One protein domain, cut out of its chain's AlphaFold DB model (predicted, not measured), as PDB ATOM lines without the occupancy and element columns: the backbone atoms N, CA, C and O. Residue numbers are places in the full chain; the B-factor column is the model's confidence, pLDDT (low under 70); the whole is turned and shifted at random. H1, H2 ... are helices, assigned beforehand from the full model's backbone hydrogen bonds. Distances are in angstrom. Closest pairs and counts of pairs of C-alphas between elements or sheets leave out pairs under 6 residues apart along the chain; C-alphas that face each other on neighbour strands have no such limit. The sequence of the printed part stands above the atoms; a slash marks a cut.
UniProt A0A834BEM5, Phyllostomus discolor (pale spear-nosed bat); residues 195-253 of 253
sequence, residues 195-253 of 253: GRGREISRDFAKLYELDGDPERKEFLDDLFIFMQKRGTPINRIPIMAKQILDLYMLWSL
ATOM      1  N   GLY A 195      27.449  31.518  41.342       60.50
ATOM      2  CA  GLY A 195      26.506  32.623  41.144       60.50
ATOM      3  C   GLY A 195      27.178  33.980  41.289       60.50
ATOM      4  O   GLY A 195      27.361  34.663  40.287       60.50
ATOM      5  N   ARG A 196      27.655  34.318  42.495       60.56
ATOM      6  CA  ARG A 196      28.124  35.680  42.819       60.56
ATOM      7  C   ARG A 196      29.254  36.188  41.931       60.56
ATOM      8  O   ARG A 196      29.165  37.318  41.462       60.56
ATOM      9  N   GLY A 197      30.259  35.365  41.628       69.88
ATOM     10  CA  GLY A 197      31.356  35.757  40.732       69.88
ATOM     11  C   GLY A 197      30.882  36.180  39.335       69.88
ATOM     12  O   GLY A 197      31.404  37.133  38.760       69.88
ATOM     13  N   ARG A 198      29.811  35.558  38.820       77.00
ATOM     14  CA  ARG A 198      29.280  35.868  37.482       77.00
ATOM     15  C   ARG A 198      28.606  37.233  37.421       77.00
ATOM     16  O   ARG A 198      28.699  37.916  36.401       77.00
ATOM     17  N   GLU A 199      27.935  37.656  38.492       81.06
ATOM     18  CA  GLU A 199      27.345  38.996  38.538       81.06
ATOM     19  C   GLU A 199      28.406  40.092  38.643       81.06
ATOM     20  O   GLU A 199      28.233  41.149  38.044       81.06
ATOM     21  N   ILE A 200      29.500  39.818  39.353       83.88
ATOM     22  CA  ILE A 200      30.622  40.741  39.541       83.88
ATOM     23  C   ILE A 200      31.326  40.995  38.208       83.88
ATOM     24  O   ILE A 200      31.445  42.144  37.783       83.88
ATOM     25  N   SER A 201      31.689  39.927  37.495       87.75
ATOM     26  CA  SER A 201      32.286  40.027  36.159       87.75
ATOM     27  C   SER A 201      31.370  40.753  35.173       87.75
ATOM     28  O   SER A 201      31.835  41.561  34.373       87.75
ATOM     29  N   ARG A 202      30.050  40.533  35.259       90.19
ATOM     30  CA  ARG A 202      29.064  41.230  34.419       90.19
ATOM     31  C   ARG A 202      28.987  42.726  34.720       90.19
ATOM     32  O   ARG A 202      28.833  43.520  33.795       90.19
ATOM     33  N   ASP A 203      29.030  43.108  35.991       89.38
ATOM     34  CA  ASP A 203      28.995  44.513  36.390       89.38
ATOM     35  C   ASP A 203      30.267  45.231  35.888       89.38
ATOM     36  O   ASP A 203      30.170  46.324  35.330       89.38
ATOM     37  N   PHE A 204      31.435  44.584  35.968       88.12
ATOM     38  CA  PHE A 204      32.688  45.122  35.427       88.12
ATOM     39  C   PHE A 204      32.721  45.214  33.904       88.12
ATOM     40  O   PHE A 204      33.149  46.238  33.379       88.12
ATOM     41  N   ALA A 205      32.226  44.197  33.195       89.31
ATOM     42  CA  ALA A 205      32.127  44.234  31.735       89.31
ATOM     43  C   ALA A 205      31.341  45.467  31.262       89.31
ATOM     44  O   ALA A 205      31.792  46.203  30.392       89.31
ATOM     45  N   LYS A 206      30.220  45.766  31.929       90.50
ATOM     46  CA  LYS A 206      29.411  46.952  31.628       90.50
ATOM     47  C   LYS A 206      30.148  48.269  31.870       90.50
ATOM     48  O   LYS A 206      29.899  49.216  31.138       90.50
ATOM     49  N   LEU A 207      31.028  48.361  32.872       90.94
ATOM     50  CA  LEU A 207      31.800  49.591  33.084       90.94
ATOM     51  C   LEU A 207      32.761  49.884  31.941       90.94
ATOM     52  O   LEU A 207      32.937  51.052  31.608       90.94
ATOM     53  N   TYR A 208      33.376  48.852  31.359       90.31
ATOM     54  CA  TYR A 208      34.307  49.025  30.245       90.31
ATOM     55  C   TYR A 208      33.620  49.533  28.973       90.31
ATOM     56  O   TYR A 208      34.268  50.185  28.163       90.31
ATOM     57  N   GLU A 209      32.321  49.273  28.820       88.12
ATOM     58  CA  GLU A 209      31.545  49.599  27.617       88.12
ATOM     59  C   GLU A 209      30.659  50.851  27.761       88.12
ATOM     60  O   GLU A 209      29.973  51.208  26.805       88.12
ATOM     61  N   LEU A 210      30.623  51.514  28.930       85.38
ATOM     62  CA  LEU A 210      29.649  52.593  29.181       85.38
ATOM     63  C   LEU A 210      29.838  53.819  28.264       85.38
ATOM     64  O   LEU A 210      28.853  54.292  27.708       85.38
ATOM     65  N   ASP A 211      31.071  54.293  28.069       73.69
ATOM     66  CA  ASP A 211      31.437  55.161  26.945       73.69
ATOM     67  C   ASP A 211      32.742  54.628  26.354       73.69
ATOM     68  O   ASP A 211      33.630  54.198  27.092       73.69
ATOM     69  N   GLY A 212      32.859  54.634  25.026       74.25
ATOM     70  CA  GLY A 212      33.969  54.041  24.268       74.25
ATOM     71  C   GLY A 212      35.326  54.747  24.403       74.25
ATOM     72  O   GLY A 212      36.083  54.792  23.435       74.25
ATOM     73  N   ASP A 213      35.634  55.312  25.570       84.19
ATOM     74  CA  ASP A 213      36.898  55.980  25.859       84.19
ATOM     75  C   ASP A 213      38.000  54.951  26.168       84.19
ATOM     76  O   ASP A 213      37.835  54.121  27.066       84.19
ATOM     77  N   PRO A 214      39.169  55.010  25.506       83.44
ATOM     78  CA  PRO A 214      40.265  54.080  25.780       83.44
ATOM     79  C   PRO A 214      40.866  54.260  27.187       83.44
ATOM     80  O   PRO A 214      41.214  53.274  27.833       83.44
ATOM     81  N   GLU A 215      40.917  55.495  27.705       87.38
ATOM     82  CA  GLU A 215      41.472  55.815  29.036       87.38
ATOM     83  C   GLU A 215      40.638  55.234  30.189       87.38
ATOM     84  O   GLU A 215      41.156  54.926  31.263       87.38
ATOM     85  N   ARG A 216      39.339  55.019  29.960       90.69
ATOM     86  CA  ARG A 216      38.421  54.443  30.947       90.69
ATOM     87  C   ARG A 216      38.861  53.053  31.375       90.69
ATOM     88  O   ARG A 216      38.838  52.740  32.562       90.69
ATOM     89  N   LYS A 217      39.244  52.208  30.415       89.94
ATOM     90  CA  LYS A 217      39.668  50.835  30.699       89.94
ATOM     91  C   LYS A 217      40.907  50.822  31.585       89.94
ATOM     92  O   LYS A 217      40.934  50.080  32.562       89.94
ATOM     93  N   GLU A 218      41.890  51.652  31.253       92.19
ATOM     94  CA  GLU A 218      43.141  51.772  32.007       92.19
ATOM     95  C   GLU A 218      42.879  52.270  33.432       92.19
ATOM     96  O   GLU A 218      43.341  51.659  34.393       92.19
ATOM     97  N   PHE A 219      42.046  53.304  33.588       92.75
ATOM     98  CA  PHE A 219      41.649  53.802  34.905       92.75
ATOM     99  C   PHE A 219      40.950  52.736  35.753       92.75
ATOM    100  O   PHE A 219      41.244  52.596  36.941       92.75
ATOM    101  N   LEU A 220      39.993  52.012  35.170       92.25
ATOM    102  CA  LEU A 220      39.230  50.997  35.892       92.25
ATOM    103  C   LEU A 220      40.127  49.837  36.329       92.25
ATOM    104  O   LEU A 220      40.024  49.404  37.477       92.25
ATOM    105  N   ASP A 221      41.032  49.384  35.460       91.50
ATOM    106  CA  ASP A 221      42.008  48.343  35.788       91.50
ATOM    107  C   ASP A 221      42.928  48.791  36.936       91.50
ATOM    108  O   ASP A 221      43.002  48.133  37.980       91.50
ATOM    109  N   ASP A 222      43.517  49.986  36.823       93.69
ATOM    110  CA  ASP A 222      44.362  50.571  37.867       93.69
ATOM    111  C   ASP A 222      43.606  50.767  39.186       93.69
ATOM    112  O   ASP A 222      44.150  50.502  40.264       93.69
ATOM    113  N   LEU A 223      42.337  51.184  39.132       92.31
ATOM    114  CA  LEU A 223      41.478  51.339  40.304       92.31
ATOM    115  C   LEU A 223      41.221  49.991  40.986       92.31
ATOM    116  O   LEU A 223      41.330  49.898  42.214       92.31
ATOM    117  N   PHE A 224      40.896  48.941  40.230       90.69
ATOM    118  CA  PHE A 224      40.640  47.615  40.796       90.69
ATOM    119  C   PHE A 224      41.905  47.006  41.392       90.69
ATOM    120  O   PHE A 224      41.869  46.507  42.523       90.69
ATOM    121  N   ILE A 225      43.039  47.140  40.704       91.25
ATOM    122  CA  ILE A 225      44.350  46.732  41.211       91.25
ATOM    123  C   ILE A 225      44.702  47.523  42.475       91.25
ATOM    124  O   ILE A 225      45.154  46.948  43.468       91.25
ATOM    125  N   PHE A 226      44.477  48.834  42.490       92.56
ATOM    126  CA  PHE A 226      44.741  49.686  43.646       92.56
ATOM    127  C   PHE A 226      43.901  49.282  44.861       92.56
ATOM    128  O   PHE A 226      44.437  49.120  45.960       92.56
ATOM    129  N   MET A 227      42.601  49.067  44.669       92.19
ATOM    130  CA  MET A 227      41.678  48.657  45.728       92.19
ATOM    131  C   MET A 227      42.018  47.256  46.258       92.19
ATOM    132  O   MET A 227      42.033  47.037  47.474       92.19
ATOM    133  N   GLN A 228      42.430  46.341  45.376       88.31
ATOM    134  CA  GLN A 228      42.949  45.029  45.757       88.31
ATOM    135  C   GLN A 228      44.239  45.117  46.569       88.31
ATOM    136  O   GLN A 228      44.353  44.487  47.621       88.31
ATOM    137  N   LYS A 229      45.210  45.919  46.116       90.06
ATOM    138  CA  LYS A 229      46.486  46.128  46.820       90.06
ATOM    139  C   LYS A 229      46.289  46.762  48.193       90.06
ATOM    140  O   LYS A 229      47.110  46.554  49.079       90.06
ATOM    141  N   ARG A 230      45.197  47.507  48.382       88.88
ATOM    142  CA  ARG A 230      44.783  48.082  49.671       88.88
ATOM    143  C   ARG A 230      43.964  47.124  50.542       88.88
ATOM    144  O   ARG A 230      43.547  47.523  51.625       88.88
ATOM    145  N   GLY A 231      43.717  45.895  50.084       88.25
ATOM    146  CA  GLY A 231      42.938  44.878  50.795       88.25
ATOM    147  C   GLY A 231      41.422  45.064  50.720       88.25
ATOM    148  O   GLY A 231      40.693  44.252  51.279       88.25
ATOM    149  N   THR A 232      40.939  46.078  49.995       90.19
ATOM    150  CA  THR A 232      39.515  46.442  49.889       90.19
ATOM    151  C   THR A 232      39.009  46.262  48.455       90.19
ATOM    152  O   THR A 232      38.637  47.240  47.810       90.19
ATOM    153  N   PRO A 233      39.006  45.026  47.918       87.75
ATOM    154  CA  PRO A 233      38.564  44.784  46.554       87.75
ATOM    155  C   PRO A 233      37.119  45.225  46.344       87.75
ATOM    156  O   PRO A 233      36.252  45.051  47.206       87.75
ATOM    157  N   ILE A 234      36.853  45.780  45.167       88.88
ATOM    158  CA  ILE A 234      35.497  46.133  44.765       88.88
ATOM    159  C   ILE A 234      34.778  44.827  44.423       88.88
ATOM    160  O   ILE A 234      35.033  44.222  43.396       88.88
ATOM    161  N   ASN A 235      33.891  44.370  45.307       87.38
ATOM    162  CA  ASN A 235      33.156  43.115  45.106       87.38
ATOM    163  C   ASN A 235      31.822  43.308  44.376       87.38
ATOM    164  O   ASN A 235      31.171  42.330  44.051       87.38
ATOM    165  N   ARG A 236      31.339  44.543  44.207       89.12
ATOM    166  CA  ARG A 236      30.102  44.847  43.475       89.12
ATOM    167  C   ARG A 236      30.024  46.331  43.171       89.12
ATOM    168  O   ARG A 236      30.346  47.151  44.033       89.12
ATOM    169  N   ILE A 237      29.517  46.675  41.996       90.69
ATOM    170  CA  ILE A 237      29.306  48.071  41.625       90.69
ATOM    171  C   ILE A 237      27.951  48.535  42.174       90.69
ATOM    172  O   ILE A 237      26.941  47.849  41.982       90.69
ATOM    173  N   PRO A 238      27.885  49.676  42.881       91.19
ATOM    174  CA  PRO A 238      26.609  50.215  43.329       91.19
ATOM    175  C   PRO A 238      25.702  50.591  42.147       91.19
ATOM    176  O   PRO A 238      26.175  50.921  41.064       91.19
ATOM    177  N   ILE A 239      24.386  50.557  42.362       92.75
ATOM    178  CA  ILE A 239      23.370  50.851  41.339       92.75
ATOM    179  C   ILE A 239      22.636  52.140  41.719       92.75
ATOM    180  O   ILE A 239      22.188  52.279  42.858       92.75
ATOM    181  N   MET A 240      22.437  53.039  40.757       93.81
ATOM    182  CA  MET A 240      21.600  54.233  40.878       93.81
ATOM    183  C   MET A 240      20.590  54.278  39.731       93.81
ATOM    184  O   MET A 240      20.935  54.062  38.575       93.81
ATOM    185  N   ALA A 241      19.315  54.523  40.050       91.25
ATOM    186  CA  ALA A 241      18.239  54.614  39.056       91.25
ATOM    187  C   ALA A 241      18.193  53.428  38.060       91.25
ATOM    188  O   ALA A 241      17.899  53.610  36.882       91.25
ATOM    189  N   LYS A 242      18.451  52.200  38.547       89.62
ATOM    190  CA  LYS A 242      18.521  50.941  37.766       89.62
ATOM    191  C   LYS A 242      19.733  50.808  36.828       89.62
ATOM    192  O   LYS A 242      19.789  49.832  36.088       89.62
ATOM    193  N   GLN A 243      20.698  51.720  36.891       89.19
ATOM    194  CA  GLN A 243      21.972  51.646  36.171       89.19
ATOM    195  C   GLN A 243      23.131  51.459  37.146       89.19
ATOM    196  O   GLN A 243      23.048  51.883  38.299       89.19
ATOM    197  N   ILE A 244      24.200  50.798  36.706       91.38
ATOM    198  CA  ILE A 244      25.426  50.733  37.507       91.38
ATOM    199  C   ILE A 244      26.047  52.130  37.602       91.38
ATOM    200  O   ILE A 244      25.907  52.941  36.688       91.38
ATOM    201  N   LEU A 245      26.699  52.425  38.723       92.69
ATOM    202  CA  LEU A 245      27.458  53.658  38.870       92.69
ATOM    203  C   LEU A 245      28.715  53.600  38.011       92.69
ATOM    204  O   LEU A 245      29.549  52.717  38.203       92.69
ATOM    205  N   ASP A 246      28.865  54.575  37.123       91.62
ATOM    206  CA  ASP A 246      30.095  54.779  36.369       91.62
ATOM    207  C   ASP A 246      31.194  55.315  37.295       91.62
ATOM    208  O   ASP A 246      31.158  56.465  37.738       91.62
ATOM    209  N   LEU A 247      32.169  54.465  37.610       92.62
ATOM    210  CA  LEU A 247      33.266  54.824  38.505       92.62
ATOM    211  C   LEU A 247      34.246  55.821  37.872       92.62
ATOM    212  O   LEU A 247      34.859  56.594  38.605       92.62
ATOM    213  N   TYR A 248      34.390  55.815  36.544       91.81
ATOM    214  CA  TYR A 248      35.286  56.721  35.829       91.81
ATOM    215  C   TYR A 248      34.703  58.134  35.794       91.81
ATOM    216  O   TYR A 248      35.355  59.088  36.220       91.81
ATOM    217  N   MET A 249      33.432  58.257  35.404       90.12
ATOM    218  CA  MET A 249      32.741  59.548  35.393       90.12
ATOM    219  C   MET A 249      32.653  60.159  36.791       90.12
ATOM    220  O   MET A 249      32.923  61.342  36.950       90.12
ATOM    221  N   LEU A 250      32.329  59.364  37.819       91.12
ATOM    222  CA  LEU A 250      32.267  59.844  39.206       91.12
ATOM    223  C   LEU A 250      33.605  60.357  39.739       91.12
ATOM    224  O   LEU A 250      33.610  61.202  40.630       91.12
ATOM    225  N   TRP A 251      34.716  59.834  39.231       90.88
ATOM    226  CA  TRP A 251      36.045  60.302  39.601       90.88
ATOM    227  C   TRP A 251      36.476  61.543  38.804       90.88
ATOM    228  O   TRP A 251      37.171  62.395  39.351       90.88
ATOM    229  N   SER A 252      36.061  61.639  37.539       86.75
ATOM    230  CA  SER A 252      36.427  62.719  36.609       86.75
ATOM    231  C   SER A 252      35.543  63.978  36.729       86.75
ATOM    232  O   SER A 252      35.868  65.025  36.168       86.75
ATOM    233  N   LEU A 253      34.420  63.868  37.448       82.19
ATOM    234  CA  LEU A 253      33.442  64.932  37.712       82.19
ATOM    235  C   LEU A 253      33.990  66.111  38.535       82.19
ATOM    236  O   LEU A 253      34.771  65.894  39.490       82.19
TER     237      LEU A 253
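Overview. This is residues 195 to 253 of the 253 residues of a protein of Phyllostomus discolor (pale spear-nosed bat) (UniProt A0A834BEM5). Two longer helices, H2 and H1, form a V that closes where a tight link joins the end of H1 to the beginning of H2, and the short helix H3 packs across H2 near this closed end, out of the plane of the V. From the open end of H2 a long stretch, residues 230 to 246, runs back across the V past H1, folds back on itself in a small turn near residue 241, and leads into H3. The printed part has 59 residues with three named helices, in the order H1, H2, H3, and no named strand; its class is all helix, with 36 of the 59 residues in the helices. The whole is compact, with a radius of gyration of the C-alphas of 11.4 A, and its C-alphas span 27 by 27 by 17 A.

Along the chain. H2, the longest helix, holds residues 214 to 229 and is 23.3 A long from first to last C-alpha; it begins at C-alpha 214 at (40.265, 54.080, 25.780). H1 holds residues 196 to 209, 20.9 A from first to last C-alpha, and begins at C-alpha 196 at (28.124, 35.680, 42.819). H3 holds residues 247 to 252, 8.7 A long, and ends at C-alpha 252 at (36.427, 62.719, 36.609).

Arrangement. H2 and H1 only just touch, with 3 pairs of C-alphas within 8 A; the closest C-alphas are those of Lys 217 and Tyr 208, 5.7 A apart. H2 touches H1 with residues 216 to 220 alone, and H1 touches H2 with residue 208 alone. Their lines stand at a shallow tilt of 34.7 degrees, only just short of steep, and they run opposite ways, as a helical hairpin. H2 touches H3, again with residues 216 to 220 alone; the closest C-alphas, those of Arg 216 and Tyr 248, are 6.2 A apart. The lines of H2 and H3 stand at 71 degrees, only just about perpendicular. H1 and H3 are close but not clearly touching, with the closest C-alphas, those of Leu 207 and Leu 247, 7.7 A apart. They run the same way at a steep tilt of 37 degrees, only just past shallow. Residues 239 to 240 pair with residues 243 to 244, antiparallel, in stretches too short to be named strands. In H1 and H3 every O i to N i+4 pair is within hydrogen-bond range, and in H2 11 of 12 are.

Size, cuts and confidence. The two C-alphas farthest apart are those of Gly 195 and Leu 253, 33.2 A, the first and last printed residues; Leu 253 is also the chain's last residue. The printed part has no cut. The link from H1 to H2 is tight, with 4 residues, and the link from H2 to H3 is long, with 17. The mean pLDDT of the printed part is 87.6, and residues 195 to 197 are under 70.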